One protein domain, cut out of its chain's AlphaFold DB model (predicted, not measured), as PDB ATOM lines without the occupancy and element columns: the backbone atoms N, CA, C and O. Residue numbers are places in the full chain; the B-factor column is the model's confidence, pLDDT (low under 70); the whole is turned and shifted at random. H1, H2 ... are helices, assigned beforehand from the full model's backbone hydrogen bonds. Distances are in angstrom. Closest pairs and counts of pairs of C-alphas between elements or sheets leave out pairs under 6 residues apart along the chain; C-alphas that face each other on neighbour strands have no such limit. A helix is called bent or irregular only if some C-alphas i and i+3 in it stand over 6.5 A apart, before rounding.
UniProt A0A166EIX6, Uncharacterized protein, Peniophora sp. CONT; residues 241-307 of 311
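AT A GLANCE: This is residues 241 to 307 of the 311 residues of an uncharacterized protein of Peniophora sp. CONT (UniProt A0A166EIX6). Helices H3 and H4 meet at a corner like an L, and H1 sits inside its angle, packed across the first part of H4. H2 packs on H3 at the end away from the corner, and the tail of H4 with the last residues, 302 to 307, sticks out. The printed part has 67 residues with four named helices, H1, H2, H3 and H4 in chain order, and no named strand; the class is all helix. It is compact, with a radius of gyration of the C-alphas of 11.6 A, yet elongated, spanning 35 by 22 by 22 A.

IN THESE COORDINATES: H1, residues 241 to 252, begins with C-alpha 241 at (120.495, 109.737, 65.166) and is 16.7 A long from first to last C-alpha. H2, residues 262 to 271, measures 14.9 A and is irregular: C-alphas 264 and 267 are 7.2 A apart. H3, residues 279 to 288, measures 14.3 A. H4, residues 290 to 305, measures 22.1 A and ends with C-alpha 305 at (114.811, 102.871, 87.225).

HOW THE PARTS SIT: H1 touches H4 at a steep tilt of 50 degrees, the same way; their closest C-alphas, of Ser 247 and Ile 293, are 5.2 A apart. H1 only just touches H3, with residues 243 to 246 alone and 3 pairs of C-alphas within 8 A; the closest, of Arg 243 and Tyr 286, are 7.8 A apart. H1 and H2 are close but not clearly touching. H2 touches H3, closest at the C-alphas of Pro 262 and Arg 280, 4.7 A. H2 and H4 are apart. In H1, H3 and H4 each O i to N i+4 pair is within hydrogen-bond range; in H2, 3 of 6 are.

THE WHOLE: The C-alphas farthest apart, of Asp 276 and Gly 306, are 35.7 A apart. The printed part has no cut, and no link is long. The mean pLDDT of the printed part is 92.5; residue 274 is under 70.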
ATOM      1  N   ALA A 241     121.503 108.841  64.602       94.69
ATOM      2  CA  ALA A 241     120.495 109.737  65.166       94.69
ATOM      3  C   ALA A 241     119.077 109.175  64.991       94.69
ATOM      4  O   ALA A 241     118.329 109.093  65.959       94.69
ATOM      5  N   GLU A 242     118.748 108.671  63.797       94.62
ATOM      6  CA  GLU A 242     117.454 108.030  63.536       94.62
ATOM      7  C   GLU A 242     117.215 106.843  64.481       94.62
ATOM      8  O   GLU A 242     116.133 106.698  65.050       94.62
ATOM      9  N   ARG A 243     118.235 106.008  64.707       96.38
ATOM     10  CA  ARG A 243     118.126 104.866  65.628       96.38
ATOM     11  C   ARG A 243     117.963 105.298  67.085       96.38
ATOM     12  O   ARG A 243     117.249 104.619  67.825       96.38
ATOM     13  N   ALA A 244     118.584 106.405  67.489       96.31
ATOM     14  CA  ALA A 244     118.400 107.000  68.810       96.31
ATOM     15  C   ALA A 244     116.980 107.573  68.993       96.31
ATOM     16  O   ALA A 244     116.348 107.352  70.024       96.31
ATOM     17  N   ASP A 245     116.418 108.227  67.978       95.75
ATOM     18  CA  ASP A 245     115.026 108.692  68.028       95.75
ATOM     19  C   ASP A 245     114.051 107.512  68.111       95.75
ATOM     20  O   ASP A 245     113.086 107.523  68.885       95.75
ATOM     21  N   MET A 246     114.321 106.454  67.342       96.94
ATOM     22  CA  MET A 246     113.518 105.233  67.353       96.94
ATOM     23  C   MET A 246     113.554 104.536  68.707       96.94
ATOM     24  O   MET A 246     112.502 104.103  69.190       96.94
ATOM     25  N   SER A 247     114.723 104.426  69.343       96.88
ATOM     26  CA  SER A 247     114.775 103.893  70.699       96.88
ATOM     27  C   SER A 247     113.961 104.792  71.625       96.88
ATOM     28  O   SER A 247     113.202 104.261  72.442       96.88
ATOM     29  N   MET A 248     114.087 106.126  71.544       95.88
ATOM     30  CA  MET A 248     113.430 107.052  72.489       95.88
ATOM     31  C   MET A 248     111.914 106.919  72.404       95.88
ATOM     32  O   MET A 248     111.199 106.839  73.410       95.88
ATOM     33  N   TYR A 249     111.419 106.780  71.180       95.75
ATOM     34  CA  TYR A 249     110.029 106.466  70.927       95.75
ATOM     35  C   TYR A 249     109.589 105.151  71.590       95.75
ATOM     36  O   TYR A 249     108.528 105.103  72.206       95.75
ATOM     37  N   ILE A 250     110.393 104.086  71.526       96.31
ATOM     38  CA  ILE A 250     110.074 102.814  72.200       96.31
ATOM     39  C   ILE A 250     110.070 102.980  73.721       96.31
ATOM     40  O   ILE A 250     109.184 102.449  74.392       96.31
ATOM     41  N   PHE A 251     111.043 103.709  74.265       95.56
ATOM     42  CA  PHE A 251     111.169 103.945  75.701       95.56
ATOM     43  C   PHE A 251     109.951 104.673  76.280       95.56
ATOM     44  O   PHE A 251     109.422 104.257  77.310       95.56
ATOM     45  N   THR A 252     109.454 105.698  75.587       94.25
ATOM     46  CA  THR A 252     108.284 106.481  76.026       94.25
ATOM     47  C   THR A 252     106.960 105.709  75.954       94.25
ATOM     48  O   THR A 252     105.968 106.110  76.575       94.25
ATOM     49  N   ARG A 253     106.899 104.574  75.244       91.94
ATOM     50  CA  ARG A 253     105.692 103.738  75.210       91.94
ATOM     51  C   ARG A 253     105.616 102.847  76.448       91.94
ATOM     52  O   ARG A 253     106.379 101.903  76.614       91.94
ATOM     53  N   LYS A 254     104.595 103.100  77.275       78.25
ATOM     54  CA  LYS A 254     104.290 102.313  78.483       78.25
ATOM     55  C   LYS A 254     103.958 100.844  78.194       78.25
ATOM     56  O   LYS A 254     104.198  99.983  79.032       78.25
ATOM     57  N   THR A 255     103.386 100.546  77.028       82.44
ATOM     58  CA  THR A 255     102.992  99.185  76.646       82.44
ATOM     59  C   THR A 255     104.031  98.536  75.742       82.44
ATOM     60  O   THR A 255     104.565  99.175  74.834       82.44
ATOM     61  N   GLN A 256     104.267  97.235  75.947       82.75
ATOM     62  CA  GLN A 256     105.073  96.414  75.043       82.75
ATOM     63  C   GLN A 256     104.360  96.296  73.689       82.75
ATOM     64  O   GLN A 256     103.585  95.377  73.429       82.75
ATOM     65  N   CYS A 257     104.583  97.279  72.823       89.50
ATOM     66  CA  CYS A 257     104.119  97.248  71.448       89.50
ATOM     67  C   CYS A 257     105.097  96.408  70.626       89.50
ATOM     68  O   CYS A 257     106.310  96.564  70.738       89.50
ATOM     69  N   ASN A 258     104.584  95.529  69.764       94.44
ATOM     70  CA  ASN A 258     105.440  94.802  68.836       94.44
ATOM     71  C   ASN A 258     105.969  95.772  67.763       94.44
ATOM     72  O   ASN A 258     105.265  96.096  66.799       94.44
ATOM     73  N   MET A 259     107.215  96.211  67.930       95.25
ATOM     74  CA  MET A 259     107.889  97.171  67.052       95.25
ATOM     75  C   MET A 259     108.353  96.558  65.719       95.25
ATOM     76  O   MET A 259     108.865  97.257  64.860       95.25
ATOM     77  N   THR A 260     108.111  95.271  65.456       96.38
ATOM     78  CA  THR A 260     108.369  94.690  64.120       96.38
ATOM     79  C   THR A 260     107.253  94.990  63.112       96.38
ATOM     80  O   THR A 260     107.432  94.798  61.906       96.38
ATOM     81  N   LYS A 261     106.088  95.457  63.588       96.50
ATOM     82  CA  LYS A 261     104.914  95.738  62.755       96.50
ATOM     83  C   LYS A 261     104.940  97.189  62.251       96.50
ATOM     84  O   LYS A 261     104.998  98.096  63.078       96.50
ATOM     85  N   PRO A 262     104.759  97.444  60.940       96.38
ATOM     86  CA  PRO A 262     104.700  98.802  60.385       96.38
ATOM     87  C   PRO A 262     103.672  99.723  61.057       96.38
ATOM     88  O   PRO A 262     103.934 100.904  61.253       96.38
ATOM     89  N   LYS A 263     102.521  99.181  61.480       96.19
ATOM     90  CA  LYS A 263     101.473  99.945  62.179       96.19
ATOM     91  C   LYS A 263     101.949 100.536  63.512       96.19
ATOM     92  O   LYS A 263     101.458 101.582  63.918       96.19
ATOM     93  N   SER A 264     102.913  99.897  64.176       96.06
ATOM     94  CA  SER A 264     103.474 100.384  65.439       96.06
ATOM     95  C   SER A 264     104.314 101.650  65.259       96.06
ATOM     96  O   SER A 264     104.488 102.380  66.232       96.06
ATOM     97  N   TRP A 265     104.783 101.914  64.033       95.94
ATOM     98  CA  TRP A 265     105.623 103.056  63.666       95.94
ATOM     99  C   TRP A 265     104.861 104.219  63.038       95.94
ATOM    100  O   TRP A 265     105.460 105.269  62.859       95.94
ATOM    101  N   ALA A 266     103.570 104.070  62.718       94.06
ATOM    102  CA  ALA A 266     102.792 105.141  62.084       94.06
ATOM    103  C   ALA A 266     102.876 106.445  62.894       94.06
ATOM    104  O   ALA A 266     103.375 107.446  62.401       94.06
ATOM    105  N   LYS A 267     102.572 106.368  64.197       93.38
ATOM    106  CA  LYS A 267     102.654 107.521  65.102       93.38
ATOM    107  C   LYS A 267     104.078 108.077  65.262       93.38
ATOM    108  O   LYS A 267     104.224 109.261  65.518       93.38
ATOM    109  N   PHE A 268     105.118 107.249  65.140       93.50
ATOM    110  CA  PHE A 268     106.501 107.746  65.151       93.50
ATOM    111  C   PHE A 268     106.799 108.582  63.906       93.50
ATOM    112  O   PHE A 268     107.359 109.661  64.034       93.50
ATOM    113  N   CYS A 269     106.383 108.106  62.729       91.62
ATOM    114  CA  CYS A 269     106.570 108.834  61.471       91.62
ATOM    115  C   CYS A 269     105.776 110.149  61.476       91.62
ATOM    116  O   CYS A 269     106.278 111.157  61.007       91.62
ATOM    117  N   ASP A 270     104.577 110.157  62.071       90.62
ATOM    118  CA  ASP A 270     103.764 111.375  62.192       90.62
ATOM    119  C   ASP A 270     104.384 112.406  63.155       90.62
ATOM    120  O   ASP A 270     104.238 113.607  62.961       90.62
ATOM    121  N   MET A 271     105.046 111.943  64.224       88.69
ATOM    122  CA  MET A 271     105.672 112.818  65.225       88.69
ATOM    123  C   MET A 271     107.052 113.312  64.797       88.69
ATOM    124  O   MET A 271     107.462 114.399  65.199       88.69
ATOM    125  N   ASN A 272     107.786 112.508  64.031       85.31
ATOM    126  CA  ASN A 272     109.119 112.853  63.580       85.31
ATOM    127  C   ASN A 272     109.047 113.449  62.173       85.31
ATOM    128  O   ASN A 272     109.222 112.737  61.188       85.31
ATOM    129  N   GLU A 273     108.829 114.764  62.093       75.56
ATOM    130  CA  GLU A 273     108.807 115.518  60.828       75.56
ATOM    131  C   GLU A 273     110.084 115.328  59.987       75.56
ATOM    132  O   GLU A 273     110.068 115.568  58.786       75.56
ATOM    133  N   THR A 274     111.186 114.882  60.603       68.19
ATOM    134  CA  THR A 274     112.453 114.618  59.904       68.19
ATOM    135  C   THR A 274     112.511 113.244  59.235       68.19
ATOM    136  O   THR A 274     113.413 112.976  58.441       68.19
ATOM    137  N   SER A 275     111.568 112.350  59.544       77.88
ATOM    138  CA  SER A 275     111.552 111.011  58.973       77.88
ATOM    139  C   SER A 275     110.766 111.002  57.665       77.88
ATOM    140  O   SER A 275     109.559 110.783  57.642       77.88
ATOM    141  N   ASP A 276     111.482 111.097  56.545       85.25
ATOM    142  CA  ASP A 276     110.923 110.829  55.208       85.25
ATOM    143  C   ASP A 276     110.507 109.351  55.020       85.25
ATOM    144  O   ASP A 276     110.081 108.921  53.939       85.25
ATOM    145  N   ARG A 277     110.669 108.508  56.050       88.12
ATOM    146  CA  ARG A 277     110.360 107.086  55.973       88.12
ATOM    147  C   ARG A 277     108.895 106.831  56.279       88.12
ATOM    148  O   ARG A 277     108.340 107.233  57.292       88.12
ATOM    149  N   SER A 278     108.289 105.995  55.443       93.12
ATOM    150  CA  SER A 278     107.025 105.349  55.797       93.12
ATOM    151  C   SER A 278     107.190 104.443  57.026       93.12
ATOM    152  O   SER A 278     108.269 103.903  57.275       93.12
ATOM    153  N   GLY A 279     106.088 104.125  57.715       93.81
ATOM    154  CA  GLY A 279     106.106 103.160  58.825       93.81
ATOM    155  C   GLY A 279     106.658 101.775  58.449       93.81
ATOM    156  O   GLY A 279     107.187 101.062  59.302       93.81
ATOM    157  N   ARG A 280     106.600 101.387  57.163       94.94
ATOM    158  CA  ARG A 280     107.278 100.181  56.654       94.94
ATOM    159  C   ARG A 280     108.798 100.360  56.626       94.94
ATOM    160  O   ARG A 280     109.512  99.434  56.995       94.94
ATOM    161  N   GLY A 281     109.273 101.536  56.221       94.38
ATOM    162  CA  GLY A 281     110.684 101.913  56.277       94.38
ATOM    163  C   GLY A 281     111.221 101.862  57.706       94.38
ATOM    164  O   GLY A 281     112.191 101.151  57.950       94.38
ATOM    165  N   CYS A 282     110.534 102.496  58.657       95.38
ATOM    166  CA  CYS A 282     110.912 102.461  60.075       95.38
ATOM    167  C   CYS A 282     110.914 101.034  60.644       95.38
ATOM    168  O   CYS A 282     111.851 100.638  61.330       95.38
ATOM    169  N   ALA A 283     109.924 100.204  60.293       96.62
ATOM    170  CA  ALA A 283     109.921  98.798  60.701       96.62
ATOM    171  C   ALA A 283     111.124  98.013  60.154       96.62
ATOM    172  O   ALA A 283     111.650  97.147  60.852       96.62
ATOM    173  N   ASN A 284     111.563  98.298  58.926       96.44
ATOM    174  CA  ASN A 284     112.746  97.663  58.349       96.44
ATOM    175  C   ASN A 284     114.036  98.146  59.021       96.44
ATOM    176  O   ASN A 284     114.883  97.315  59.335       96.44
ATOM    177  N   VAL A 285     114.160  99.447  59.310       96.25
ATOM    178  CA  VAL A 285     115.293  99.985  60.085       96.25
ATOM    179  C   VAL A 285     115.381  99.291  61.441       96.25
ATOM    180  O   VAL A 285     116.443  98.795  61.807       96.25
ATOM    181  N   TYR A 286     114.252  99.163  62.144       97.06
ATOM    182  CA  TYR A 286     114.221  98.484  63.437       97.06
ATOM    183  C   TYR A 286     114.655  97.025  63.340       97.06
ATOM    184  O   TYR A 286     115.427  96.570  64.170       97.06
ATOM    185  N   LYS A 287     114.190  96.284  62.328       97.06
ATOM    186  CA  LYS A 287     114.591  94.882  62.139       97.06
ATOM    187  C   LYS A 287     116.091  94.741  61.887       97.06
ATOM    188  O   LYS A 287     116.702  93.843  62.449       97.06
ATOM    189  N   ASN A 288     116.658  95.626  61.071       97.31
ATOM    190  CA  ASN A 288     118.071  95.572  60.699       97.31
ATOM    191  C   ASN A 288     119.001  96.033  61.831       97.31
ATOM    192  O   ASN A 288     120.142  95.594  61.887       97.31
ATOM    193  N   HIS A 289     118.519  96.895  62.729       97.69
ATOM    194  CA  HIS A 289     119.299  97.466  63.834       97.69
ATOM    195  C   HIS A 289     118.686  97.166  65.206       97.69
ATOM    196  O   HIS A 289     118.756  97.983  66.129       97.69
ATOM    197  N   ARG A 290     118.046  96.003  65.335       97.19
ATOM    198  CA  ARG A 290     117.245  95.668  66.512       97.19
ATOM    199  C   ARG A 290     118.068  95.686  67.792       97.19
ATOM    200  O   ARG A 290     117.654  96.318  68.755       97.19
ATOM    201  N   ASP A 291     119.229  95.041  67.779       97.81
ATOM    202  CA  ASP A 291     120.060  94.878  68.975       97.81
ATOM    203  C   ASP A 291     120.606  96.219  69.483       97.81
ATOM    204  O   ASP A 291     120.642  96.471  70.685       97.81
ATOM    205  N   GLU A 292     120.960  97.127  68.570       98.00
ATOM    206  CA  GLU A 292     121.432  98.474  68.908       98.00
ATOM    207  C   GLU A 292     120.313  99.320  69.533       98.00
ATOM    208  O   GLU A 292     120.503  99.953  70.577       98.00
ATOM    209  N   ILE A 293     119.126  99.304  68.918       97.75
ATOM    210  CA  ILE A 293     117.960 100.062  69.381       97.75
ATOM    211  C   ILE A 293     117.459  99.506  70.719       97.75
ATOM    212  O   ILE A 293     117.289 100.271  71.673       97.75
ATOM    213  N   ASP A 294     117.265  98.190  70.826       96.81
ATOM    214  CA  ASP A 294     116.823  97.534  72.060       96.81
ATOM    215  C   ASP A 294     117.876  97.704  73.177       96.81
ATOM    216  O   ASP A 294     117.516  97.931  74.336       96.81
ATOM    217  N   GLY A 295     119.171  97.709  72.836       97.50
ATOM    218  CA  GLY A 295     120.266  98.029  73.754       97.50
ATOM    219  C   GLY A 295     120.202  99.461  74.299       97.50
ATOM    220  O   GLY A 295     120.365  99.672  75.504       97.50
ATOM    221  N   MET A 296     119.894 100.457  73.458       97.88
ATOM    222  CA  MET A 296     119.642 101.835  73.913       97.88
ATOM    223  C   MET A 296     118.433 101.922  74.850       97.88
ATOM    224  O   MET A 296     118.528 102.536  75.915       97.88
ATOM    225  N   VAL A 297     117.329 101.255  74.500       96.44
ATOM    226  CA  VAL A 297     116.122 101.203  75.342       96.44
ATOM    227  C   VAL A 297     116.432 100.584  76.705       96.44
ATOM    228  O   VAL A 297     115.986 101.099  77.734       96.44
ATOM    229  N   ALA A 298     117.202  99.494  76.737       95.88
ATOM    230  CA  ALA A 298     117.615  98.850  77.979       95.88
ATOM    231  C   ALA A 298     118.456  99.791  78.855       95.88
ATOM    232  O   ALA A 298     118.174  99.908  80.049       95.88
ATOM    233  N   ARG A 299     119.420 100.512  78.263       96.19
ATOM    234  CA  ARG A 299     120.243 101.498  78.984       96.19
ATOM    235  C   ARG A 299     119.402 102.607  79.607       96.19
ATOM    236  O   ARG A 299     119.566 102.883  80.790       96.19
ATOM    237  N   TRP A 300     118.460 103.202  78.877       94.62
ATOM    238  CA  TRP A 300     117.604 104.229  79.481       94.62
ATOM    239  C   TRP A 300     116.705 103.670  80.572       94.62
ATOM    240  O   TRP A 300     116.577 104.283  81.623       94.62
ATOM    241  N   ARG A 301     116.141 102.471  80.396       93.12
ATOM    242  CA  ARG A 301     115.380 101.829  81.478       93.12
ATOM    243  C   ARG A 301     116.232 101.602  82.724       93.12
ATOM    244  O   ARG A 301     115.696 101.704  83.817       93.12
ATOM    245  N   GLN A 302     117.519 101.292  82.590       93.69
ATOM    246  CA  GLN A 302     118.421 101.184  83.741       93.69
ATOM    247  C   GLN A 302     118.678 102.545  84.394       93.69
ATOM    248  O   GLN A 302     118.581 102.642  85.613       93.69
ATOM    249  N   LEU A 303     118.936 103.585  83.595       92.94
ATOM    250  CA  LEU A 303     119.167 104.945  84.093       92.94
ATOM    251  C   LEU A 303     117.949 105.493  84.853       92.94
ATOM    252  O   LEU A 303     118.099 105.989  85.962       92.94
ATOM    253  N   PHE A 304     116.741 105.333  84.306       89.56
ATOM    254  CA  PHE A 304     115.520 105.890  84.900       89.56
ATOM    255  C   PHE A 304     114.888 105.014  85.994       89.56
ATOM    256  O   PHE A 304     114.126 105.523  86.809       89.56
ATOM    257  N   LYS A 305     115.227 103.719  86.086       87.75
ATOM    258  CA  LYS A 305     114.811 102.871  87.225       87.75
ATOM    259  C   LYS A 305     115.391 103.340  88.563       87.75
ATOM    260  O   LYS A 305     114.827 103.016  89.602       87.75
ATOM    261  N   GLY A 306     116.523 104.045  88.542       76.94
ATOM    262  CA  GLY A 306     117.161 104.566  89.751       76.94
ATOM    263  C   GLY A 306     116.432 105.761  90.370       76.94
ATOM    264  O   GLY A 306     116.494 105.931  91.586       76.94
ATOM    265  N   ASP A 307     115.717 106.548  89.562       70.75
ATOM    266  CA  ASP A 307     115.038 107.766  90.024       70.75
ATOM    267  C   ASP A 307     113.654 107.486  90.622       70.75
ATOM    268  O   ASP A 307     113.252 108.156  91.569       70.75
TER     269      ASP A 307